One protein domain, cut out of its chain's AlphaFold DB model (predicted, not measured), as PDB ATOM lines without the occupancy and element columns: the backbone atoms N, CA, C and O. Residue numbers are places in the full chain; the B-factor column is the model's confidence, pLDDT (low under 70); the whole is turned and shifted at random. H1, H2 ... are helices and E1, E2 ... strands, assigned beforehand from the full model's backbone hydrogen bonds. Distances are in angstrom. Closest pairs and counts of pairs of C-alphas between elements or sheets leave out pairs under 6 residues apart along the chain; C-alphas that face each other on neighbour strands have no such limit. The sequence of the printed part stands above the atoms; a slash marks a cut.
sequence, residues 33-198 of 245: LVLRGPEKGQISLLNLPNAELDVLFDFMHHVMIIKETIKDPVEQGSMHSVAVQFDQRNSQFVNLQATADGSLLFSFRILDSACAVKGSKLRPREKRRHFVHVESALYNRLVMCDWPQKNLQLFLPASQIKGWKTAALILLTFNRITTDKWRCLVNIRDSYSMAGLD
ATOM      1  N   LEU A  33     -43.237 -37.622  12.356       94.31
ATOM      2  CA  LEU A  33     -43.365 -36.287  11.792       94.31
ATOM      3  C   LEU A  33     -44.466 -35.505  12.507       94.31
ATOM      4  O   LEU A  33     -45.619 -35.933  12.565       94.31
ATOM      5  N   VAL A  34     -44.102 -34.343  13.045       95.50
ATOM      6  CA  VAL A  34     -45.017 -33.445  13.759       95.50
ATOM      7  C   VAL A  34     -45.047 -32.101  13.064       95.50
ATOM      8  O   VAL A  34     -44.002 -31.495  12.830       95.50
ATOM      9  N   LEU A  35     -46.253 -31.623  12.785       95.19
ATOM     10  CA  LEU A  35     -46.529 -30.271  12.336       95.19
ATOM     11  C   LEU A  35     -46.906 -29.397  13.536       95.19
ATOM     12  O   LEU A  35     -47.725 -29.793  14.367       95.19
ATOM     13  N   ARG A  36     -46.334 -28.197  13.612       95.00
ATOM     14  CA  ARG A  36     -46.621 -27.191  14.639       95.00
ATOM     15  C   ARG A  36     -47.001 -25.861  14.007       95.00
ATOM     16  O   ARG A  36     -46.345 -25.417  13.062       95.00
ATOM     17  N   GLY A  37     -48.042 -25.243  14.546       91.75
ATOM     18  CA  GLY A  37     -48.491 -23.903  14.197       91.75
ATOM     19  C   GLY A  37     -48.010 -22.855  15.204       91.75
ATOM     20  O   GLY A  37     -47.324 -23.199  16.173       91.75
ATOM     21  N   PRO A  38     -48.331 -21.575  14.971       88.31
ATOM     22  CA  PRO A  38     -47.954 -20.478  15.861       88.31
ATOM     23  C   PRO A  38     -48.701 -20.480  17.202       88.31
ATOM     24  O   PRO A  38     -48.159 -20.004  18.199       88.31
ATOM     25  N   GLU A  39     -49.934 -20.989  17.257       90.00
ATOM     26  CA  GLU A  39     -50.738 -20.938  18.482       90.00
ATOM     27  C   GLU A  39     -50.477 -22.134  19.403       90.00
ATOM     28  O   GLU A  39     -50.208 -23.263  18.978       90.00
ATOM     29  N   LYS A  40     -50.620 -21.905  20.712       83.25
ATOM     30  CA  LYS A  40     -50.508 -22.963  21.716       83.25
ATOM     31  C   LYS A  40     -51.600 -24.011  21.477       83.25
ATOM     32  O   LYS A  40     -52.782 -23.710  21.568       83.25
ATOM     33  N   GLY A  41     -51.189 -25.249  21.212       87.38
ATOM     34  CA  GLY A  41     -52.101 -26.361  20.917       87.38
ATOM     35  C   GLY A  41     -52.236 -26.687  19.428       87.38
ATOM     36  O   GLY A  41     -52.731 -27.763  19.104       87.38
ATOM     37  N   GLN A  42     -51.720 -25.845  18.525       91.88
ATOM     38  CA  GLN A  42     -51.598 -26.181  17.105       91.88
ATOM     39  C   GLN A  42     -50.454 -27.178  16.902       91.88
ATOM     40  O   GLN A  42     -49.324 -26.828  16.561       91.88
ATOM     41  N   ILE A  43     -50.748 -28.447  17.168       93.31
ATOM     42  CA  ILE A  43     -49.832 -29.574  17.030       93.31
ATOM     43  C   ILE A  43     -50.588 -30.695  16.325       93.31
ATOM     44  O   ILE A  43     -51.661 -31.094  16.766       93.31
ATOM     45  N   SER A  44     -50.022 -31.220  15.243       92.19
ATOM     46  CA  SER A  44     -50.601 -32.334  14.497       92.19
ATOM     47  C   SER A  44     -49.548 -33.400  14.229       92.19
ATOM     48  O   SER A  44     -48.494 -33.119  13.658       92.19
ATOM     49  N   LEU A  45     -49.822 -34.631  14.661       93.00
ATOM     50  CA  LEU A  45     -49.003 -35.789  14.322       93.00
ATOM     51  C   LEU A  45     -49.410 -36.286  12.930       93.00
ATOM     52  O   LEU A  45     -50.596 -36.506  12.664       93.00
ATOM     53  N   LEU A  46     -48.425 -36.469  12.052       91.88
ATOM     54  CA  LEU A  46     -48.640 -36.888  10.664       91.88
ATOM     55  C   LEU A  46     -48.449 -38.398  10.452       91.88
ATOM     56  O   LEU A  46     -48.628 -38.888   9.348       91.88
ATOM     57  N   ASN A  47     -48.116 -39.142  11.505       89.62
ATOM     58  CA  ASN A  47     -48.088 -40.600  11.492       89.62
ATOM     59  C   ASN A  47     -49.510 -41.171  11.601       89.62
ATOM     60  O   ASN A  47     -50.240 -40.819  12.531       89.62
ATOM     61  N   LEU A  48     -49.865 -42.102  10.713       83.25
ATOM     62  CA  LEU A  48     -51.062 -42.938  10.841       83.25
ATOM     63  C   LEU A  48     -50.668 -44.383  11.188       83.25
ATOM     64  O   LEU A  48     -49.650 -44.859  10.688       83.25
ATOM     65  N   PRO A  49     -51.460 -45.112  11.998       80.38
ATOM     66  CA  PRO A  49     -51.157 -46.501  12.364       80.38
ATOM     67  C   PRO A  49     -51.048 -47.468  11.175       80.38
ATOM     68  O   PRO A  49     -50.319 -48.450  11.248       80.38
ATOM     69  N   ASN A  50     -51.769 -47.196  10.085       81.12
ATOM     70  CA  ASN A  50     -51.805 -47.994   8.857       81.12
ATOM     71  C   ASN A  50     -50.983 -47.380   7.706       81.12
ATOM     72  O   ASN A  50     -51.147 -47.786   6.552       81.12
ATOM     73  N   ALA A  51     -50.125 -46.399   8.002       87.12
ATOM     74  CA  ALA A  51     -49.281 -45.744   7.014       87.12
ATOM     75  C   ALA A  51     -47.799 -45.858   7.368       87.12
ATOM     76  O   ALA A  51     -47.389 -45.718   8.520       87.12
ATOM     77  N   GLU A  52     -46.988 -46.060   6.342       90.62
ATOM     78  CA  GLU A  52     -45.536 -45.991   6.411       90.62
ATOM     79  C   GLU A  52     -45.082 -44.598   5.971       90.62
ATOM     80  O   GLU A  52     -45.525 -44.094   4.934       90.62
ATOM     81  N   LEU A  53     -44.226 -43.964   6.774       92.81
ATOM     82  CA  LEU A  53     -43.598 -42.693   6.429       92.81
ATOM     83  C   LEU A  53     -42.135 -42.924   6.063       92.81
ATOM     84  O   LEU A  53     -41.343 -43.353   6.900       92.81
ATOM     85  N   ASP A  54     -41.788 -42.531   4.845       92.88
ATOM     86  CA  ASP A  54     -40.433 -42.540   4.311       92.88
ATOM     87  C   ASP A  54     -39.930 -41.113   4.107       92.88
ATOM     88  O   ASP A  54     -40.690 -40.202   3.753       92.88
ATOM     89  N   VAL A  55     -38.620 -40.920   4.260       94.69
ATOM     90  CA  VAL A  55     -37.963 -39.652   3.936       94.69
ATOM     91  C   VAL A  55     -36.746 -39.901   3.062       94.69
ATOM     92  O   VAL A  55     -35.866 -40.689   3.398       94.69
ATOM     93  N   LEU A  56     -36.692 -39.186   1.943       95.25
ATOM     94  CA  LEU A  56     -35.570 -39.180   1.020       95.25
ATOM     95  C   LEU A  56     -34.884 -37.816   1.062       95.25
ATOM     96  O   LEU A  56     -35.541 -36.784   0.936       95.25
ATOM     97  N   PHE A  57     -33.561 -37.827   1.180       95.88
ATOM     98  CA  PHE A  57     -32.716 -36.643   1.062       95.88
ATOM     99  C   PHE A  57     -31.905 -36.739  -0.229       95.88
ATOM    100  O   PHE A  57     -30.972 -37.537  -0.329       95.88
ATOM    101  N   ASP A  58     -32.278 -35.935  -1.216       94.19
ATOM    102  CA  ASP A  58     -31.582 -35.808  -2.487       94.19
ATOM    103  C   ASP A  58     -30.695 -34.561  -2.447       94.19
ATOM    104  O   ASP A  58     -31.126 -33.435  -2.708       94.19
ATOM    105  N   PHE A  59     -29.429 -34.770  -2.093       91.81
ATOM    106  CA  PHE A  59     -28.458 -33.685  -2.003       91.81
ATOM    107  C   PHE A  59     -28.014 -33.154  -3.369       91.81
ATOM    108  O   PHE A  59     -27.511 -32.038  -3.425       91.81
ATOM    109  N   MET A  60     -28.190 -33.923  -4.451       90.94
ATOM    110  CA  MET A  60     -27.828 -33.487  -5.804       90.94
ATOM    111  C   MET A  60     -28.815 -32.437  -6.307       90.94
ATOM    112  O   MET A  60     -28.420 -31.458  -6.932       90.94
ATOM    113  N   HIS A  61     -30.099 -32.623  -5.996       93.19
ATOM    114  CA  HIS A  61     -31.155 -31.677  -6.352       93.19
ATOM    115  C   HIS A  61     -31.497 -30.691  -5.223       93.19
ATOM    116  O   HIS A  61     -32.329 -29.811  -5.433       93.19
ATOM    117  N   HIS A  62     -30.862 -30.811  -4.051       95.06
ATOM    118  CA  HIS A  62     -31.152 -30.030  -2.837       95.06
ATOM    119  C   HIS A  62     -32.620 -30.107  -2.411       95.06
ATOM    120  O   HIS A  62     -33.282 -29.105  -2.123       95.06
ATOM    121  N   VAL A  63     -33.135 -31.332  -2.414       95.31
ATOM    122  CA  VAL A  63     -34.540 -31.638  -2.196       95.31
ATOM    123  C   VAL A  63     -34.679 -32.705  -1.121       95.31
ATOM    124  O   VAL A  63     -34.012 -33.735  -1.150       95.31
ATOM    125  N   MET A  64     -35.616 -32.500  -0.204       96.69
ATOM    126  CA  MET A  64     -36.129 -33.546   0.671       96.69
ATOM    127  C   MET A  64     -37.528 -33.958   0.207       96.69
ATOM    128  O   MET A  64     -38.358 -33.106  -0.102       96.69
ATOM    129  N   ILE A  65     -37.819 -35.254   0.184       96.38
ATOM    130  CA  ILE A  65     -39.157 -35.778  -0.103       96.38
ATOM    131  C   ILE A  65     -39.634 -36.545   1.118       96.38
ATOM    132  O   ILE A  65     -38.970 -37.477   1.562       96.38
ATOM    133  N   ILE A  66     -40.798 -36.164   1.633       96.00
ATOM    134  CA  ILE A  66     -41.528 -36.940   2.632       96.00
ATOM    135  C   ILE A  66     -42.615 -37.697   1.888       96.00
ATOM    136  O   ILE A  66     -43.381 -37.091   1.137       96.00
ATOM    137  N   LYS A  67     -42.677 -39.011   2.077       95.12
ATOM    138  CA  LYS A  67     -43.651 -39.877   1.424       95.12
ATOM    139  C   LYS A  67     -44.427 -40.661   2.468       95.12
ATOM    140  O   LYS A  67     -43.845 -41.300   3.330       95.12
ATOM    141  N   GLU A  68     -45.741 -40.636   2.342       94.56
ATOM    142  CA  GLU A  68     -46.662 -41.497   3.066       94.56
ATOM    143  C   GLU A  68     -47.130 -42.610   2.126       94.56
ATOM    144  O   GLU A  68     -47.525 -42.336   0.991       94.56
ATOM    145  N   THR A  69     -47.074 -43.860   2.581       92.00
ATOM    146  CA  THR A  69     -47.610 -45.027   1.871       92.00
ATOM    147  C   THR A  69     -48.628 -45.729   2.761       92.00
ATOM    148  O   THR A  69     -48.282 -46.267   3.807       92.00
ATOM    149  N   ILE A  70     -49.884 -45.753   2.329       90.50
ATOM    150  CA  ILE A  70     -51.009 -46.384   3.019       90.50
ATOM    151  C   ILE A  70     -51.373 -47.648   2.249       90.50
ATOM    152  O   ILE A  70     -51.626 -47.597   1.041       90.50
ATOM    153  N   LYS A  71     -51.390 -48.784   2.943       84.62
ATOM    154  CA  LYS A  71     -51.848 -50.060   2.382       84.62
ATOM    155  C   LYS A  71     -53.311 -50.258   2.755       84.62
ATOM    156  O   LYS A  71     -53.693 -49.973   3.890       84.62
ATOM    157  N   ASP A  72     -54.114 -50.723   1.804       78.31
ATOM    158  CA  ASP A  72     -55.494 -51.099   2.093       78.31
ATOM    159  C   ASP A  72     -55.490 -52.365   2.977       78.31
ATOM    160  O   ASP A  72     -54.840 -53.352   2.614       78.31
ATOM    161  N   PRO A  73     -56.132 -52.348   4.161       73.69
ATOM    162  CA  PRO A  73     -56.192 -53.522   5.026       73.69
ATOM    163  C   PRO A  73     -57.134 -54.614   4.496       73.69
ATOM    164  O   PRO A  73     -57.023 -55.760   4.925       73.69
ATOM    165  N   VAL A  74     -58.063 -54.267   3.603       77.38
ATOM    166  CA  VAL A  74     -59.091 -55.155   3.047       77.38
ATOM    167  C   VAL A  74     -58.639 -55.737   1.710       77.38
ATOM    168  O   VAL A  74     -58.718 -56.947   1.507       77.38
ATOM    169  N   GLU A  75     -58.141 -54.899   0.799       75.94
ATOM    170  CA  GLU A  75     -57.755 -55.330  -0.548       75.94
ATOM    171  C   GLU A  75     -56.235 -55.516  -0.674       75.94
ATOM    172  O   GLU A  75     -55.456 -54.565  -0.799       75.94
ATOM    173  N   GLN A  76     -55.790 -56.778  -0.662       73.88
ATOM    174  CA  GLN A  76     -54.370 -57.099  -0.790       73.88
ATOM    175  C   GLN A  76     -53.774 -56.541  -2.091       73.88
ATOM    176  O   GLN A  76     -54.228 -56.825  -3.195       73.88
ATOM    177  N   GLY A  77     -52.686 -55.781  -1.952       74.44
ATOM    178  CA  GLY A  77     -51.958 -55.194  -3.080       74.44
ATOM    179  C   GLY A  77     -52.443 -53.806  -3.496       74.44
ATOM    180  O   GLY A  77     -51.773 -53.159  -4.311       74.44
ATOM    181  N   SER A  78     -53.536 -53.317  -2.912       82.62
ATOM    182  CA  SER A  78     -54.000 -51.952  -3.111       82.62
ATOM    183  C   SER A  78     -53.260 -50.979  -2.189       82.62
ATOM    184  O   SER A  78     -52.995 -51.254  -1.014       82.62
ATOM    185  N   MET A  79     -52.833 -49.846  -2.751       85.75
ATOM    186  CA  MET A  79     -52.038 -48.855  -2.023       85.75
ATOM    187  C   MET A  79     -52.322 -47.435  -2.496       85.75
ATOM    188  O   MET A  79     -52.507 -47.179  -3.690       85.75
ATOM    189  N   HIS A  80     -52.256 -46.498  -1.562       90.25
ATOM    190  CA  HIS A  80     -52.266 -45.067  -1.819       90.25
ATOM    191  C   HIS A  80     -50.966 -44.473  -1.286       90.25
ATOM    192  O   HIS A  80     -50.598 -44.708  -0.140       90.25
ATOM    193  N   SER A  81     -50.251 -43.713  -2.111       92.19
ATOM    194  CA  SER A  81     -49.066 -42.986  -1.665       92.19
ATOM    195  C   SER A  81     -49.154 -41.511  -2.005       92.19
ATOM    196  O   SER A  81     -49.542 -41.154  -3.118       92.19
ATOM    197  N   VAL A  82     -48.752 -40.678  -1.049       93.75
ATOM    198  CA  VAL A  82     -48.679 -39.223  -1.172       93.75
ATOM    199  C   VAL A  82     -47.250 -38.803  -0.876       93.75
ATOM    200  O   VAL A  82     -46.696 -39.168   0.154       93.75
ATOM    201  N   ALA A  83     -46.637 -38.037  -1.773       95.12
ATOM    202  CA  ALA A  83     -45.294 -37.501  -1.586       95.12
ATOM    203  C   ALA A  83     -45.305 -35.973  -1.634       95.12
ATOM    204  O   ALA A  83     -45.878 -35.386  -2.552       95.12
ATOM    205  N   VAL A  84     -44.635 -35.329  -0.680       94.75
ATOM    206  CA  VAL A  84     -44.475 -33.872  -0.609       94.75
ATOM    207  C   VAL A  84     -42.994 -33.523  -0.654       94.75
ATOM    208  O   VAL A  84     -42.177 -34.097   0.065       94.75
ATOM    209  N   GLN A  85     -42.659 -32.574  -1.525       94.81
ATOM    210  CA  GLN A  85     -41.296 -32.138  -1.786       94.81
ATOM    211  C   GLN A  85     -40.975 -30.826  -1.059       94.81
ATOM    212  O   GLN A  85     -41.731 -29.857  -1.153       94.81
ATOM    213  N   PHE A  86     -39.812 -30.779  -0.419       94.75
ATOM    214  CA  PHE A  86     -39.267 -29.623   0.280       94.75
ATOM    215  C   PHE A  86     -37.917 -29.232  -0.308       94.75
ATOM    216  O   PHE A  86     -37.040 -30.072  -0.492       94.75
ATOM    217  N   ASP A  87     -37.760 -27.952  -0.606       93.44
ATOM    218  CA  ASP A  87     -36.524 -27.349  -1.091       93.44
ATOM    219  C   ASP A  87     -36.384 -25.928  -0.529       93.44
ATOM    220  O   ASP A  87     -37.213 -25.465   0.257       93.44
ATOM    221  N   GLN A  88     -35.346 -25.202  -0.937       91.69
ATOM    222  CA  GLN A  88     -35.104 -23.838  -0.452       91.69
ATOM    223  C   GLN A  88     -36.168 -22.812  -0.872       91.69
ATOM    224  O   GLN A  88     -36.229 -21.725  -0.303       91.69
ATOM    225  N   ARG A  89     -36.997 -23.119  -1.877       90.56
ATOM    226  CA  ARG A  89     -38.044 -22.215  -2.377       90.56
ATOM    227  C   ARG A  89     -39.304 -22.288  -1.527       90.56
ATOM    228  O   ARG A  89     -40.083 -21.337  -1.524       90.56
ATOM    229  N   ASN A  90     -39.529 -23.407  -0.837       92.06
ATOM    230  CA  ASN A  90     -40.723 -23.621  -0.020       92.06
ATOM    231  C   ASN A  90     -40.430 -23.929   1.455       92.06
ATOM    232  O   ASN A  90     -41.357 -23.922   2.263       92.06
ATOM    233  N   SER A  91     -39.169 -24.151   1.825       93.69
ATOM    234  CA  SER A  91     -38.785 -24.519   3.183       93.69
ATOM    235  C   SER A  91     -37.452 -23.912   3.610       93.69
ATOM    236  O   SER A  91     -36.611 -23.535   2.793       93.69
ATOM    237  N   GLN A  92     -37.258 -23.822   4.921       95.12
ATOM    238  CA  GLN A  92     -36.054 -23.297   5.542       95.12
ATOM    239  C   GLN A  92     -35.599 -24.202   6.680       95.12
ATOM    240  O   GLN A  92     -36.362 -24.511   7.594       95.12
ATOM    241  N   PHE A  93     -34.325 -24.581   6.650       96.50
ATOM    242  CA  PHE A  93     -33.673 -25.291   7.746       96.50
ATOM    243  C   PHE A  93     -33.717 -24.461   9.037       96.50
ATOM    244  O   PHE A  93     -33.315 -23.295   9.026       96.50
ATOM    245  N   VAL A  94     -34.144 -25.075  10.144       96.25
ATOM    246  CA  VAL A  94     -34.157 -24.444  11.474       96.25
ATOM    247  C   VAL A  94     -33.043 -25.013  12.344       96.25
ATOM    248  O   VAL A  94     -32.167 -24.267  12.784       96.25
ATOM    249  N   ASN A  95     -33.048 -26.325  12.593       97.56
ATOM    250  CA  ASN A  95     -31.987 -26.978  13.357       97.56
ATOM    251  C   ASN A  95     -31.911 -28.480  13.066       97.56
ATOM    252  O   ASN A  95     -32.895 -29.097  12.664       97.56
ATOM    253  N   LEU A  96     -30.751 -29.065  13.347       97.56
ATOM    254  CA  LEU A  96     -30.547 -30.503  13.426       97.56
ATOM    255  C   LEU A  96     -29.917 -30.807  14.781       97.56
ATOM    256  O   LEU A  96     -28.829 -30.311  15.083       97.56
ATOM    257  N   GLN A  97     -30.616 -31.599  15.583       96.75
ATOM    258  CA  GLN A  97     -30.176 -31.987  16.914       96.75
ATOM    259  C   GLN A  97     -30.040 -33.500  17.007       96.75
ATOM    260  O   GLN A  97     -30.806 -34.218  16.367       96.75
ATOM    261  N   ALA A  98     -29.099 -33.978  17.812       94.31
ATOM    262  CA  ALA A  98     -29.029 -35.388  18.172       94.31
ATOM    263  C   ALA A  98     -29.384 -35.581  19.643       94.31
ATOM    264  O   ALA A  98     -28.885 -34.874  20.525       94.31
ATOM    265  N   THR A  99     -30.231 -36.564  19.901       91.62
ATOM    266  CA  THR A  99     -30.600 -36.993  21.246       91.62
ATOM    267  C   THR A  99     -29.478 -37.819  21.884       91.62
ATOM    268  O   THR A  99     -28.477 -38.155  21.246       91.62
ATOM    269  N   ALA A 100     -29.615 -38.126  23.176       89.12
ATOM    270  CA  ALA A 100     -28.597 -38.861  23.932       89.12
ATOM    271  C   ALA A 100     -28.363 -40.291  23.407       89.12
ATOM    272  O   ALA A 100     -27.240 -40.784  23.449       89.12
ATOM    273  N   ASP A 101     -29.406 -40.926  22.873       88.44
ATOM    274  CA  ASP A 101     -29.380 -42.242  22.222       88.44
ATOM    275  C   ASP A 101     -28.881 -42.191  20.764       88.44
ATOM    276  O   ASP A 101     -28.813 -43.217  20.095       88.44
ATOM    277  N   GLY A 102     -28.521 -41.007  20.255       88.56
ATOM    278  CA  GLY A 102     -27.995 -40.825  18.902       88.56
ATOM    279  C   GLY A 102     -29.056 -40.689  17.809       88.56
ATOM    280  O   GLY A 102     -28.683 -40.514  16.652       88.56
ATOM    281  N   SER A 103     -30.349 -40.720  18.145       92.50
ATOM    282  CA  SER A 103     -31.428 -40.370  17.214       92.50
ATOM    283  C   SER A 103     -31.335 -38.892  16.799       92.50
ATOM    284  O   SER A 103     -30.731 -38.072  17.491       92.50
ATOM    285  N   LEU A 104     -31.915 -38.528  15.653       94.94
ATOM    286  CA  LEU A 104     -31.888 -37.156  15.136       94.94
ATOM    287  C   LEU A 104     -33.270 -36.507  15.202       94.94
ATOM    288  O   LEU A 104     -34.272 -37.092  14.796       94.94
ATOM    289  N   LEU A 105     -33.300 -35.252  15.643       96.38
ATOM    290  CA  LEU A 105     -34.441 -34.356  15.532       96.38
ATOM    291  C   LEU A 105     -34.107 -33.260  14.520       96.38
ATOM    292  O   LEU A 105     -33.330 -32.342  14.792       96.38
ATOM    293  N   PHE A 106     -34.702 -33.360  13.337       97.19
ATOM    294  CA  PHE A 106     -34.566 -32.376  12.275       97.19
ATOM    295  C   PHE A 106     -35.774 -31.435  12.264       97.19
ATOM    296  O   PHE A 106     -36.914 -31.875  12.139       97.19
ATOM    297  N   SER A 107     -35.528 -30.133  12.399       97.31
ATOM    298  CA  SER A 107     -36.557 -29.092  12.377       97.31
ATOM    299  C   SER A 107     -36.389 -28.183  11.163       97.31
ATOM    300  O   SER A 107     -35.292 -27.681  10.894       97.31
ATOM    301  N   PHE A 108     -37.487 -27.921  10.463       96.25
ATOM    302  CA  PHE A 108     -37.535 -26.986   9.343       96.25
ATOM    303  C   PHE A 108     -38.891 -26.280   9.278       96.25
ATOM    304  O   PHE A 108     -39.915 -26.802   9.717       96.25
ATOM    305  N   ARG A 109     -38.890 -25.072   8.725       94.94
ATOM    306  CA  ARG A 109     -40.069 -24.220   8.570       94.94
ATOM    307  C   ARG A 109     -40.537 -24.247   7.124       94.94
ATOM    308  O   ARG A 109     -39.710 -24.177   6.218       94.94
ATOM    309  N   ILE A 110     -41.842 -24.304   6.898       93.19
ATOM    310  CA  ILE A 110     -42.430 -24.039   5.582       93.19
ATOM    311  C   ILE A 110     -42.543 -22.525   5.433       93.19
ATOM    312  O   ILE A 110     -43.070 -21.850   6.315       93.19
ATOM    313  N   LEU A 111     -42.014 -21.991   4.336       91.19
ATOM    314  CA  LEU A 111     -42.012 -20.553   4.091       91.19
ATOM    315  C   LEU A 111     -43.440 -20.031   3.925       91.19
ATOM    316  O   LEU A 111     -44.264 -20.680   3.282       91.19
ATOM    317  N   ASP A 112     -43.698 -18.814   4.400       86.00
ATOM    318  CA  ASP A 112     -45.013 -18.164   4.318       86.00
ATOM    319  C   ASP A 112     -45.550 -18.153   2.888       86.00
ATOM    320  O   ASP A 112     -46.722 -18.420   2.647       86.00
ATOM    321  N   SER A 113     -44.664 -17.958   1.908       82.00
ATOM    322  CA  SER A 113     -45.033 -17.979   0.495       82.00
ATOM    323  C   SER A 113     -45.648 -19.316   0.052       82.00
ATOM    324  O   SER A 113     -46.398 -19.328  -0.922       82.00
ATOM    325  N   ALA A 114     -45.335 -20.418   0.738       83.06
ATOM    326  CA  ALA A 114     -45.898 -21.746   0.527       83.06
ATOM    327  C   ALA A 114     -47.066 -22.087   1.471       83.06
ATOM    328  O   ALA A 114     -47.811 -23.022   1.178       83.06
ATOM    329  N   CYS A 115     -47.261 -21.314   2.542       74.12
ATOM    330  CA  CYS A 115     -48.419 -21.386   3.437       74.12
ATOM    331  C   CYS A 115     -49.594 -20.497   2.988       74.12
ATOM    332  O   CYS A 115     -50.735 -20.824   3.292       74.12
ATOM    333  N   ALA A 116     -49.322 -19.397   2.272       59.81
ATOM    334  CA  ALA A 116     -50.244 -18.282   2.014       59.81
ATOM    335  C   ALA A 116     -51.507 -18.623   1.203       59.81
ATOM    336  O   ALA A 116     -52.440 -17.829   1.148       59.81
ATOM    337  N   VAL A 117     -51.555 -19.789   0.563       59.47
ATOM    338  CA  VAL A 117     -52.736 -20.274  -0.156       59.47
ATOM    339  C   VAL A 117     -52.863 -21.756   0.155       59.47
ATOM    340  O   VAL A 117     -51.876 -22.478  -0.021       59.47
ATOM    341  N   LYS A 118     -54.052 -22.210   0.581       57.47
ATOM    342  CA  LYS A 118     -54.353 -23.640   0.788       57.47
ATOM    343  C   LYS A 118     -53.740 -24.470  -0.349       57.47
ATOM    344  O   LYS A 118     -54.080 -24.268  -1.511       57.47
ATOM    345  N   GLY A 119     -52.784 -25.337  -0.016       52.62
ATOM    346  CA  GLY A 119     -52.170 -26.303  -0.931       52.62
ATOM    347  C   GLY A 119     -51.369 -25.784  -2.140       52.62
ATOM    348  O   GLY A 119     -50.911 -26.612  -2.919       52.62
ATOM    349  N   SER A 120     -51.162 -24.476  -2.367       54.12
ATOM    350  CA  SER A 120     -50.738 -24.043  -3.723       54.12
ATOM    351  C   SER A 120     -49.252 -24.234  -4.070       54.12
ATOM    352  O   SER A 120     -48.912 -24.344  -5.252       54.12
ATOM    353  N   LYS A 121     -48.340 -24.290  -3.084       69.38
ATOM    354  CA  LYS A 121     -46.893 -24.462  -3.363       69.38
ATOM    355  C   LYS A 121     -46.270 -25.730  -2.807       69.38
ATOM    356  O   LYS A 121     -45.246 -26.170  -3.330       69.38
ATOM    357  N   LEU A 122     -46.870 -26.337  -1.788       80.00
ATOM    358  CA  LEU A 122     -46.575 -27.726  -1.463       80.00
ATOM    359  C   LEU A 122     -47.321 -28.550  -2.507       80.00
ATOM    360  O   LEU A 122     -48.527 -28.688  -2.410       80.00
ATOM    361  N   ARG A 123     -46.631 -28.992  -3.563       80.00
ATOM    362  CA  ARG A 123     -47.233 -29.767  -4.660       80.00
ATOM    363  C   ARG A 123     -47.199 -31.255  -4.292       80.00
ATOM    364  O   ARG A 123     -46.155 -31.875  -4.526       80.00
ATOM    365  N   PRO A 124     -48.259 -31.837  -3.696       89.19
ATOM    366  CA  PRO A 124     -48.281 -33.266  -3.441       89.19
ATOM    367  C   PRO A 124     -48.289 -34.027  -4.765       89.19
ATOM    368  O   PRO A 124     -48.908 -33.612  -5.745       89.19
ATOM    369  N   ARG A 125     -47.603 -35.162  -4.787       90.75
ATOM    370  CA  ARG A 125     -47.729 -36.162  -5.845       90.75
ATOM    371  C   ARG A 125     -48.451 -37.363  -5.268       90.75
ATOM    372  O   ARG A 125     -47.935 -38.000  -4.353       90.75
ATOM    373  N   GLU A 126     -49.619 -37.661  -5.817       90.56
ATOM    374  CA  GLU A 126     -50.400 -38.836  -5.443       90.56
ATOM    375  C   GLU A 126     -50.176 -39.966  -6.444       90.56
ATOM    376  O   GLU A 126     -50.135 -39.758  -7.657       90.56
ATOM    377  N   LYS A 127     -50.059 -41.186  -5.929       88.44
ATOM    378  CA  LYS A 127     -50.092 -42.409  -6.726       88.44
ATOM    379  C   LYS A 127     -51.010 -43.409  -6.046       88.44
ATOM    380  O   LYS A 127     -50.800 -43.747  -4.882       88.44
ATOM    381  N   ARG A 128     -51.994 -43.904  -6.795       84.75
ATOM    382  CA  ARG A 128     -52.950 -44.923  -6.352       84.75
ATOM    383  C   ARG A 128     -52.779 -46.183  -7.185       84.75
ATOM    384  O   ARG A 128     -52.580 -46.109  -8.397       84.75
ATOM    385  N   ARG A 129     -52.830 -47.334  -6.524       79.50
ATOM    386  CA  ARG A 129     -52.934 -48.649  -7.151       79.50
ATOM    387  C   ARG A 129     -54.268 -49.237  -6.695       79.50
ATOM    388  O   ARG A 129     -54.420 -49.481  -5.502       79.50
ATOM    389  N   HIS A 130     -55.178 -49.411  -7.654       77.62
ATOM    390  CA  HIS A 130     -56.612 -49.684  -7.463       77.62
ATOM    391  C   HIS A 130     -57.394 -48.519  -6.829       77.62
ATOM    392  O   HIS A 130     -56.816 -47.540  -6.348       77.62
ATOM    393  N   PHE A 131     -58.727 -48.587  -6.910       67.06
ATOM    394  CA  PHE A 131     -59.647 -47.535  -6.466       67.06
ATOM    395  C   PHE A 131     -59.848 -47.569  -4.944       67.06
ATOM    396  O   PHE A 131     -60.944 -47.808  -4.452       67.06
ATOM    397  N   VAL A 132     -58.778 -47.305  -4.197       67.75
ATOM    398  CA  VAL A 132     -58.827 -47.202  -2.735       67.75
ATOM    399  C   VAL A 132     -59.167 -45.777  -2.315       67.75
ATOM    400  O   VAL A 132     -58.540 -44.817  -2.779       67.75
ATOM    401  N   HIS A 133     -60.117 -45.638  -1.391       70.25
ATOM    402  CA  HIS A 133     -60.418 -44.375  -0.722       70.25
ATOM    403  C   HIS A 133     -59.858 -44.394   0.706       70.25
ATOM    404  O   HIS A 133     -60.552 -44.744   1.654       70.25
ATOM    405  N   VAL A 134     -58.577 -44.045   0.853       78.12
ATOM    406  CA  VAL A 134     -57.914 -43.914   2.162       78.12
ATOM    407  C   VAL A 134     -57.408 -42.496   2.373       78.12
ATOM    408  O   VAL A 134     -56.827 -41.883   1.472       78.12
ATOM    409  N   GLU A 135     -57.619 -41.993   3.585       86.00
ATOM    410  CA  GLU A 135     -57.216 -40.653   3.994       86.00
ATOM    411  C   GLU A 135     -55.714 -40.574   4.269       86.00
ATOM    412  O   GLU A 135     -55.171 -41.332   5.068       86.00
ATOM    413  N   SER A 136     -55.052 -39.607   3.636       89.81
ATOM    414  CA  SER A 136     -53.637 -39.309   3.854       89.81
ATOM    415  C   SER A 136     -53.474 -38.233   4.917       89.81
ATOM    416  O   SER A 136     -54.007 -37.131   4.765       89.81
ATOM    417  N   ALA A 137     -52.703 -38.506   5.974       92.62
ATOM    418  CA  ALA A 137     -52.365 -37.472   6.948       92.62
ATOM    419  C   ALA A 137     -51.433 -36.431   6.327       92.62
ATOM    420  O   ALA A 137     -51.580 -35.239   6.604       92.62
ATOM    421  N   LEU A 138     -50.521 -36.845   5.443       92.19
ATOM    422  CA  LEU A 138     -49.622 -35.921   4.758       92.19
ATOM    423  C   LEU A 138     -50.391 -34.946   3.850       92.19
ATOM    424  O   LEU A 138     -50.062 -33.764   3.782       92.19
ATOM    425  N   TYR A 139     -51.457 -35.396   3.195       91.06
ATOM    426  CA  TYR A 139     -52.322 -34.507   2.426       91.06
ATOM    427  C   TYR A 139     -53.245 -33.685   3.342       91.06
ATOM    428  O   TYR A 139     -53.171 -32.455   3.370       91.06
ATOM    429  N   ASN A 140     -54.071 -34.348   4.154       91.38
ATOM    430  CA  ASN A 140     -55.148 -33.702   4.911       91.38
ATOM    431  C   ASN A 140     -54.638 -32.795   6.037       91.38
ATOM    432  O   ASN A 140     -55.199 -31.730   6.279       91.38
ATOM    433  N   ARG A 141     -53.579 -33.205   6.743       92.00
ATOM    434  CA  ARG A 141     -53.092 -32.494   7.935       92.00
ATOM    435  C   ARG A 141     -51.897 -31.594   7.658       92.00
ATOM    436  O   ARG A 141     -51.608 -30.749   8.495       92.00
ATOM    437  N   LEU A 142     -51.214 -31.743   6.520       92.06
ATOM    438  CA  LEU A 142     -50.092 -30.879   6.143       92.06
ATOM    439  C   LEU A 142     -50.389 -30.012   4.919       92.06
ATOM    440  O   LEU A 142     -50.306 -28.789   5.025       92.06
ATOM    441  N   VAL A 143     -50.738 -30.608   3.775       90.25
ATOM    442  CA  VAL A 143     -50.985 -29.842   2.536       90.25
ATOM    443  C   VAL A 143     -52.236 -28.968   2.660       90.25
ATOM    444  O   VAL A 143     -52.207 -27.794   2.290       90.25
ATOM    445  N   MET A 144     -53.314 -29.521   3.218       89.19
ATOM    446  CA  MET A 144     -54.597 -28.826   3.382       89.19
ATOM    447  C   MET A 144     -54.679 -27.962   4.648       89.19
ATOM    448  O   MET A 144     -55.657 -27.235   4.829       89.19
ATOM    449  N   CYS A 145     -53.658 -28.005   5.507       88.81
ATOM    450  CA  CYS A 145     -53.597 -27.194   6.715       88.81
ATOM    451  C   CYS A 145     -53.500 -25.701   6.363       88.81
ATOM    452  O   CYS A 145     -52.661 -25.279   5.563       88.81
ATOM    453  N   ASP A 146     -54.335 -24.886   6.994       87.56
ATOM    454  CA  ASP A 146     -54.459 -23.449   6.756       87.56
ATOM    455  C   ASP A 146     -53.699 -22.592   7.776       87.56
ATOM    456  O   ASP A 146     -53.795 -21.367   7.743       87.56
ATOM    457  N   TRP A 147     -52.880 -23.208   8.636       89.38
ATOM    458  CA  TRP A 147     -52.057 -22.456   9.578       89.38
ATOM    459  C   TRP A 147     -51.133 -21.479   8.837       89.38
ATOM    460  O   TRP A 147     -50.479 -21.884   7.861       89.38
ATOM    461  N   PRO A 148     -51.044 -20.219   9.307       85.25
ATOM    462  CA  PRO A 148     -50.287 -19.172   8.624       85.25
ATOM    463  C   PRO A 148     -48.780 -19.438   8.676       85.25
ATOM    464  O   PRO A 148     -48.060 -19.099   7.742       85.25
ATOM    465  N   GLN A 149     -48.319 -20.113   9.731       88.56
ATOM    466  CA  GLN A 149     -46.954 -20.600   9.881       88.56
ATOM    467  C   GLN A 149     -46.972 -22.090  10.201       88.56
ATOM    468  O   GLN A 149     -47.825 -22.570  10.949       88.56
ATOM    469  N   LYS A 150     -46.024 -22.822   9.620       92.00
ATOM    470  CA  LYS A 150     -45.934 -24.276   9.733       92.00
ATOM    471  C   LYS A 150     -44.489 -24.680   9.984       92.00
ATOM    472  O   LYS A 150     -43.627 -24.486   9.127       92.00
ATOM    473  N   ASN A 151     -44.235 -25.268  11.144       94.62
ATOM    474  CA  ASN A 151     -42.945 -25.839  11.512       94.62
ATOM    475  C   ASN A 151     -43.065 -27.359  11.553       94.62
ATOM    476  O   ASN A 151     -43.957 -27.895  12.205       94.62
ATOM    477  N   LEU A 152     -42.170 -28.052  10.860       95.62
ATOM    478  CA  LEU A 152     -42.110 -29.504  10.845       95.62
ATOM    479  C   LEU A 152     -40.934 -29.984  11.685       95.62
ATOM    480  O   LEU A 152     -39.820 -29.464  11.594       95.62
ATOM    481  N   GLN A 153     -41.205 -31.001  12.495       96.19
ATOM    482  CA  GLN A 153     -40.213 -31.733  13.267       96.19
ATOM    483  C   GLN A 153     -40.229 -33.190  12.830       96.19
ATOM    484  O   GLN A 153     -41.212 -33.904  13.037       96.19
ATOM    485  N   LEU A 154     -39.128 -33.606  12.217       95.69
ATOM    486  CA  LEU A 154     -38.868 -34.966  11.789       95.69
ATOM    487  C   LEU A 154     -37.948 -35.641  12.807       95.69
ATOM    488  O   LEU A 154     -36.821 -35.196  13.024       95.69
ATOM    489  N   PHE A 155     -38.420 -36.726  13.406       94.94
ATOM    490  CA  PHE A 155     -37.607 -37.600  14.237       94.94
ATOM    491  C   PHE A 155     -37.168 -38.825  13.449       94.94
ATOM    492  O   PHE A 155     -37.998 -39.561  12.912       94.94
ATOM    493  N   LEU A 156     -35.854 -39.018  13.404       93.94
ATOM    494  CA  LEU A 156     -35.186 -40.139  12.764       93.94
ATOM    495  C   LEU A 156     -34.529 -40.986  13.859       93.94
ATOM    496  O   LEU A 156     -33.561 -40.523  14.473       93.94
ATOM    497  N   PRO A 157     -35.028 -42.202  14.126       92.25
ATOM    498  CA  PRO A 157     -34.473 -43.044  15.175       92.25
ATOM    499  C   PRO A 157     -33.051 -43.503  14.826       92.25
ATOM    500  O   PRO A 157     -32.730 -43.738  13.657       92.25
ATOM    501  N   ALA A 158     -32.211 -43.689  15.847       90.50
ATOM    502  CA  ALA A 158     -30.815 -44.111  15.711       90.50
ATOM    503  C   ALA A 158     -30.649 -45.384  14.854       90.50
ATOM    504  O   ALA A 158     -29.701 -45.503  14.080       90.50
ATOM    505  N   SER A 159     -31.611 -46.311  14.940       89.38
ATOM    506  CA  SER A 159     -31.637 -47.561  14.172       89.38
ATOM    507  C   SER A 159     -31.773 -47.366  12.655       89.38
ATOM    508  O   SER A 159     -31.370 -48.242  11.893       89.38
ATOM    509  N   GLN A 160     -32.317 -46.231  12.207       88.06
ATOM    510  CA  GLN A 160     -32.575 -45.934  10.794       88.06
ATOM    511  C   GLN A 160     -31.553 -44.968  10.179       88.06
ATOM    512  O   GLN A 160     -31.607 -44.687   8.982       88.06
ATOM    513  N   ILE A 161     -30.602 -44.466  10.967       90.81
ATOM    514  CA  ILE A 161     -29.589 -43.519  10.497       90.81
ATOM    515  C   ILE A 161     -28.195 -44.152  10.470       90.81
ATOM    516  O   ILE A 161     -27.915 -45.165  11.107       90.81
ATOM    517  N   LYS A 162     -27.283 -43.525   9.729       90.44
ATOM    518  CA  LYS A 162     -25.869 -43.907   9.631       90.44
ATOM    519  C   LYS A 162     -24.982 -42.830  10.248       90.44
ATOM    520  O   LYS A 162     -24.078 -42.307   9.597       90.44
ATOM    521  N   GLY A 163     -25.289 -42.462  11.491       90.12
ATOM    522  CA  GLY A 163     -24.505 -41.494  12.250       90.12
ATOM    523  C   GLY A 163     -24.312 -40.166  11.506       90.12
ATOM    524  O   GLY A 163     -25.240 -39.631  10.887       90.12
ATOM    525  N   TRP A 164     -23.068 -39.679  11.510       91.75
ATOM    526  CA  TRP A 164     -22.670 -38.431  10.853       91.75
ATOM    527  C   TRP A 164     -22.950 -38.406   9.351       91.75
ATOM    528  O   TRP A 164     -23.140 -37.323   8.804       91.75
ATOM    529  N   LYS A 165     -23.041 -39.560   8.675       92.62
ATOM    530  CA  LYS A 165     -23.366 -39.605   7.240       92.62
ATOM    531  C   LYS A 165     -24.777 -39.098   6.977       92.62
ATOM    532  O   LYS A 165     -24.969 -38.271   6.089       92.62
ATOM    533  N   THR A 166     -25.751 -39.537   7.775       93.94
ATOM    534  CA  THR A 166     -27.134 -39.053   7.666       93.94
ATOM    535  C   THR A 166     -27.222 -37.581   8.056       93.94
ATOM    536  O   THR A 166     -27.834 -36.804   7.329       93.94
ATOM    537  N   ALA A 167     -26.561 -37.166   9.141       95.19
ATOM    538  CA  ALA A 167     -26.543 -35.760   9.539       95.19
ATOM    539  C   ALA A 167     -25.942 -34.860   8.442       95.19
ATOM    540  O   ALA A 167     -26.560 -33.878   8.037       95.19
ATOM    541  N   ALA A 168     -24.778 -35.226   7.899       95.06
ATOM    542  CA  ALA A 168     -24.124 -34.492   6.822       95.06
ATOM    543  C   ALA A 168     -24.987 -34.448   5.553       95.06
ATOM    544  O   ALA A 168     -25.061 -33.404   4.911       95.06
ATOM    545  N   LEU A 169     -25.671 -35.544   5.210       95.81
ATOM    546  CA  LEU A 169     -26.598 -35.595   4.079       95.81
ATOM    547  C   LEU A 169     -27.749 -34.590   4.233       95.81
ATOM    548  O   LEU A 169     -28.031 -33.840   3.298       95.81
ATOM    549  N   ILE A 170     -28.377 -34.525   5.412       96.69
ATOM    550  CA  ILE A 170     -29.439 -33.549   5.710       96.69
ATOM    551  C   ILE A 170     -28.892 -32.126   5.567       96.69
ATOM    552  O   ILE A 170     -29.465 -31.294   4.866       96.69
ATOM    553  N   LEU A 171     -27.747 -31.849   6.192       96.69
ATOM    554  CA  LEU A 171     -27.122 -30.528   6.160       96.69
ATOM    555  C   LEU A 171     -26.752 -30.094   4.737       96.69
ATOM    556  O   LEU A 171     -26.950 -28.931   4.389       96.69
ATOM    557  N   LEU A 172     -26.243 -31.013   3.915       96.25
ATOM    558  CA  LEU A 172     -25.905 -30.748   2.518       96.25
ATOM    559  C   LEU A 172     -27.164 -30.517   1.671       96.25
ATOM    560  O   LEU A 172     -27.208 -29.573   0.886       96.25
ATOM    561  N   THR A 173     -28.217 -31.311   1.884       96.75
ATOM    562  CA  THR A 173     -29.508 -31.163   1.185       96.75
ATOM    563  C   THR A 173     -30.081 -29.756   1.363       96.75
ATOM    564  O   THR A 173     -30.585 -29.172   0.410       96.75
ATOM    565  N   PHE A 174     -29.926 -29.163   2.551       95.50
ATOM    566  CA  PHE A 174     -30.391 -27.805   2.857       95.50
ATOM    567  C   PHE A 174     -29.318 -26.710   2.688       95.50
ATOM    568  O   PHE A 174     -29.525 -25.575   3.128       95.50
ATOM    569  N   ASN A 175     -28.176 -27.016   2.060       94.44
ATOM    570  CA  ASN A 175     -27.031 -26.109   1.863       94.44
ATOM    571  C   ASN A 175     -26.531 -25.429   3.149       94.44
ATOM    572  O   ASN A 175     -26.147 -24.259   3.153       94.44
ATOM    573  N   ARG A 176     -26.536 -26.152   4.271       94.81
ATOM    574  CA  ARG A 176     -25.913 -25.693   5.525       94.81
ATOM    575  C   ARG A 176     -24.411 -25.937   5.543       94.81
ATOM    576  O   ARG A 176     -23.674 -25.256   6.253       94.81
ATOM    577  N   ILE A 177     -23.952 -26.893   4.743       94.69
ATOM    578  CA  ILE A 177     -22.542 -27.213   4.536       94.69
ATOM    579  C   ILE A 177     -22.229 -27.292   3.045       94.69
ATOM    580  O   ILE A 177     -23.108 -27.553   2.230       94.69
ATOM    581  N   THR A 178     -20.960 -27.079   2.702       93.31
ATOM    582  CA  THR A 178     -20.436 -27.288   1.349       93.31
ATOM    583  C   THR A 178     -20.085 -28.759   1.131       93.31
ATOM    584  O   THR A 178     -19.911 -29.509   2.094       93.31
ATOM    585  N   THR A 179     -19.895 -29.158  -0.126       92.19
ATOM    586  CA  THR A 179     -19.427 -30.507  -0.487       92.19
ATOM    587  C   THR A 179     -18.106 -30.870   0.199       92.19
ATOM    588  O   THR A 179     -17.943 -31.998   0.656       92.19
ATOM    589  N   ASP A 180     -17.180 -29.922   0.357       91.19
ATOM    590  CA  ASP A 180     -15.908 -30.183   1.045       91.19
ATOM    591  C   ASP A 180     -16.100 -30.438   2.540       91.19
ATOM    592  O   ASP A 180     -15.561 -31.403   3.083       91.19
ATOM    593  N   LYS A 181     -16.942 -29.637   3.209       89.88
ATOM    594  CA  LYS A 181     -17.309 -29.885   4.611       89.88
ATOM    595  C   LYS A 181     -18.043 -31.218   4.759       89.88
ATOM    596  O   LYS A 181     -17.795 -31.940   5.720       89.88
ATOM    597  N   TRP A 182     -18.902 -31.564   3.803       91.56
ATOM    598  CA  TRP A 182     -19.577 -32.856   3.771       91.56
ATOM    599  C   TRP A 182     -18.579 -34.014   3.693       91.56
ATOM    600  O   TRP A 182     -18.667 -34.916   4.522       91.56
ATOM    601  N   ARG A 183     -17.576 -33.956   2.798       89.00
ATOM    602  CA  ARG A 183     -16.511 -34.977   2.703       89.00
ATOM    603  C   ARG A 183     -15.793 -35.171   4.037       89.00
ATOM    604  O   ARG A 183     -15.537 -36.304   4.432       89.00
ATOM    605  N   CYS A 184     -15.505 -34.086   4.752       88.00
ATOM    606  CA  CYS A 184     -14.905 -34.174   6.081       88.00
ATOM    607  C   CYS A 184     -15.830 -34.878   7.082       88.00
ATOM    608  O   CYS A 184     -15.375 -35.757   7.807       88.00
ATOM    609  N   LEU A 185     -17.121 -34.524   7.107       87.00
ATOM    610  CA  LEU A 185     -18.090 -35.084   8.055       87.00
ATOM    611  C   LEU A 185     -18.390 -36.568   7.804       87.00
ATOM    612  O   LEU A 185     -18.485 -37.332   8.758       87.00
ATOM    613  N   VAL A 186     -18.513 -37.004   6.547       86.50
ATOM    614  CA  VAL A 186     -18.800 -38.421   6.232       86.50
ATOM    615  C   VAL A 186     -17.617 -39.353   6.487       86.50
ATOM    616  O   VAL A 186     -17.816 -40.559   6.629       86.50
ATOM    617  N   ASN A 187     -16.406 -38.793   6.552       84.44
ATOM    618  CA  ASN A 187     -15.170 -39.504   6.878       84.44
ATOM    619  C   ASN A 187     -14.859 -39.509   8.381       84.44
ATOM    620  O   ASN A 187     -13.861 -40.102   8.799       84.44
ATOM    621  N   ILE A 188     -15.694 -38.869   9.208       81.06
ATOM    622  CA  ILE A 188     -15.619 -39.037  10.657       81.06
ATOM    623  C   ILE A 188     -15.875 -40.516  10.948       81.06
ATOM    624  O   ILE A 188     -16.908 -41.064  10.567       81.06
ATOM    625  N   ARG A 189     -14.912 -41.173  11.605       70.56
ATOM    626  CA  ARG A 189     -15.068 -42.568  12.030       70.56
ATOM    627  C   ARG A 189     -16.317 -42.693  12.900       70.56
ATOM    628  O   ARG A 189     -16.541 -41.845  13.765       70.56
ATOM    629  N   ASP A 190     -17.052 -43.792  12.735       65.50
ATOM    630  CA  ASP A 190     -18.291 -44.093  13.472       65.50
ATOM    631  C   ASP A 190     -18.116 -44.071  15.011       65.50
ATOM    632  O   ASP A 190     -19.094 -44.041  15.751       65.50
ATOM    633  N   SER A 191     -16.875 -44.028  15.510       62.38
ATOM    634  CA  SER A 191     -16.529 -43.869  16.925       62.38
ATOM    635  C   SER A 191     -16.865 -42.496  17.526       62.38
ATOM    636  O   SER A 191     -16.892 -42.373  18.749       62.38
ATOM    637  N   TYR A 192     -17.080 -41.450  16.722       75.25
ATOM    638  CA  TYR A 192     -17.464 -40.135  17.247       75.25
ATOM    639  C   TYR A 192     -18.978 -40.034  17.403       75.25
ATOM    640  O   TYR A 192     -19.711 -39.870  16.425       75.25
ATOM    641  N   SER A 193     -19.429 -40.082  18.655       82.44
ATOM    642  CA  SER A 193     -20.840 -39.922  18.998       82.44
ATOM    643  C   SER A 193     -21.395 -38.589  18.487       82.44
ATOM    644  O   SER A 193     -20.752 -37.545  18.604       82.44
ATOM    645  N   MET A 194     -22.610 -38.631  17.939       87.69
ATOM    646  CA  MET A 194     -23.381 -37.426  17.635       87.69
ATOM    647  C   MET A 194     -24.134 -36.893  18.854       87.69
ATOM    648  O   MET A 194     -24.684 -35.804  18.760       87.69
ATOM    649  N   ALA A 195     -24.198 -37.632  19.967       87.69
ATOM    650  CA  ALA A 195     -25.013 -37.266  21.122       87.69
ATOM    651  C   ALA A 195     -24.730 -35.826  21.583       87.69
ATOM    652  O   ALA A 195     -23.579 -35.439  21.790       87.69
ATOM    653  N   GLY A 196     -25.791 -35.029  21.728       85.81
ATOM    654  CA  GLY A 196     -25.680 -33.615  22.097       85.81
ATOM    655  C   GLY A 196     -25.340 -32.671  20.940       85.81
ATOM    656  O   GLY A 196     -25.098 -31.489  21.181       85.81
ATOM    657  N   LEU A 197     -25.332 -33.149  19.689       93.25
ATOM    658  CA  LEU A 197     -25.269 -32.284  18.513       93.25
ATOM    659  C   LEU A 197     -26.405 -31.255  18.563       93.25
ATOM    660  O   LEU A 197     -27.574 -31.618  18.660       93.25
ATOM    661  N   ASP A 198     -26.047 -29.984  18.408       95.31
ATOM    662  CA  ASP A 198     -26.954 -28.892  18.070       95.31
ATOM    663  C   ASP A 198     -26.311 -28.087  16.937       95.31
ATOM    664  O   ASP A 198     -25.363 -27.319  17.143       95.31
TER     665      ASP A 198
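AT A GLANCE: This is residues 33 to 198 of the 245 residues of an uncharacterized protein of Monascus purpureus (UniProt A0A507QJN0). Two twisted sheets stand as walls set at an angle, only partly face to face and with their strands crossed; H2 packs between them at one end of the gap and H3 at the other. H4 packs on H3 to make a helical hairpin at one end of the longest axis, and the unnamed stretch 187 to 198 folds back from it toward E6. The printed part has 166 residues with four named helices and nine named strands, in the order E1 E2 E3 E4 E5 E6 E7 H1 E8 H2 E9 H3 H4, class mixed. The sheets run E2 E1 E9 E7 E6 and E3 E4 E5 E8, both antiparallel. The whole is compact, with a radius of gyration of the C-alphas of 16.8 A and spans of 48 by 38 by 31 A.

IN THESE COORDINATES: E1, residues 33 to 36, begins at C-alpha 33 (-43.365, -36.287, 11.792), and E2 is residues 43 to 45. E3, residues 51 to 58, is 22.4 A long; E4, residues 63 to 71, 25.7 A; E5, residues 79 to 86, 23.2 A. E6, residues 91 to 98, spans 20.9 A and E7, residues 104 to 110, 19.4 A. H1 is residues 112 to 115, E8 residues 125 to 129 and H2 residues 137 to 143. E9, residues 150 to 156, is 19.4 A long. H3, residues 164 to 173, is 13.9 A long, and H4, residues 179 to 186, ends at C-alpha 186 (-18.800, -38.421, 6.232).

HOW THE PARTS SIT: In the five-strand sheet, N 35 and O 44 of E1 and E2 are 2.8 A apart, N 34 and O 153 of E1 and E9 2.9 A, N 106 and O 154 of E7 and E9 2.8 A, and N 92 and O 109 of E6 and E7 2.8 A, within hydrogen-bond range. E3 E4 E5 form a meander, each strand the antiparallel neighbour of the one before, with N 54 and O 67 at 2.8 A and N 66 and O 84 at 2.9 A; E8 is the antiparallel neighbour of E5, with N 81 and O 127 at 2.8 A. H2 and H3 are on the same face of the five-strand sheet, at heights of 9.7 A and 9.6 A; they also make two layers with the other sheet, helices on one face of it. The closest C-alphas of H2 and E4 are Glu 68 and Leu 138, 6.5 A apart; those of H3 and E3 are Asp 58 and Thr 173, 6.3 A. H3 and H4 touch, at a shallow tilt of 23 degrees, opposite ways, closest at the C-alphas of Lys 165 and Val 186, 4.8 A. H1 only grazes the five-strand sheet. Every O i to N i+4 pair is within hydrogen-bond range in H3 and H4, against 2 of 3 in H2; H1 is too short for one.

THE WHOLE: The C-alphas of Val 74 and Asp 180, the two farthest apart, are 49.9 A from each other. The printed part has no cut, and no link is long. Mean pLDDT of the printed part is 88.4, with residues 116 to 121, 131 to 132 and 190 to 191 under 70.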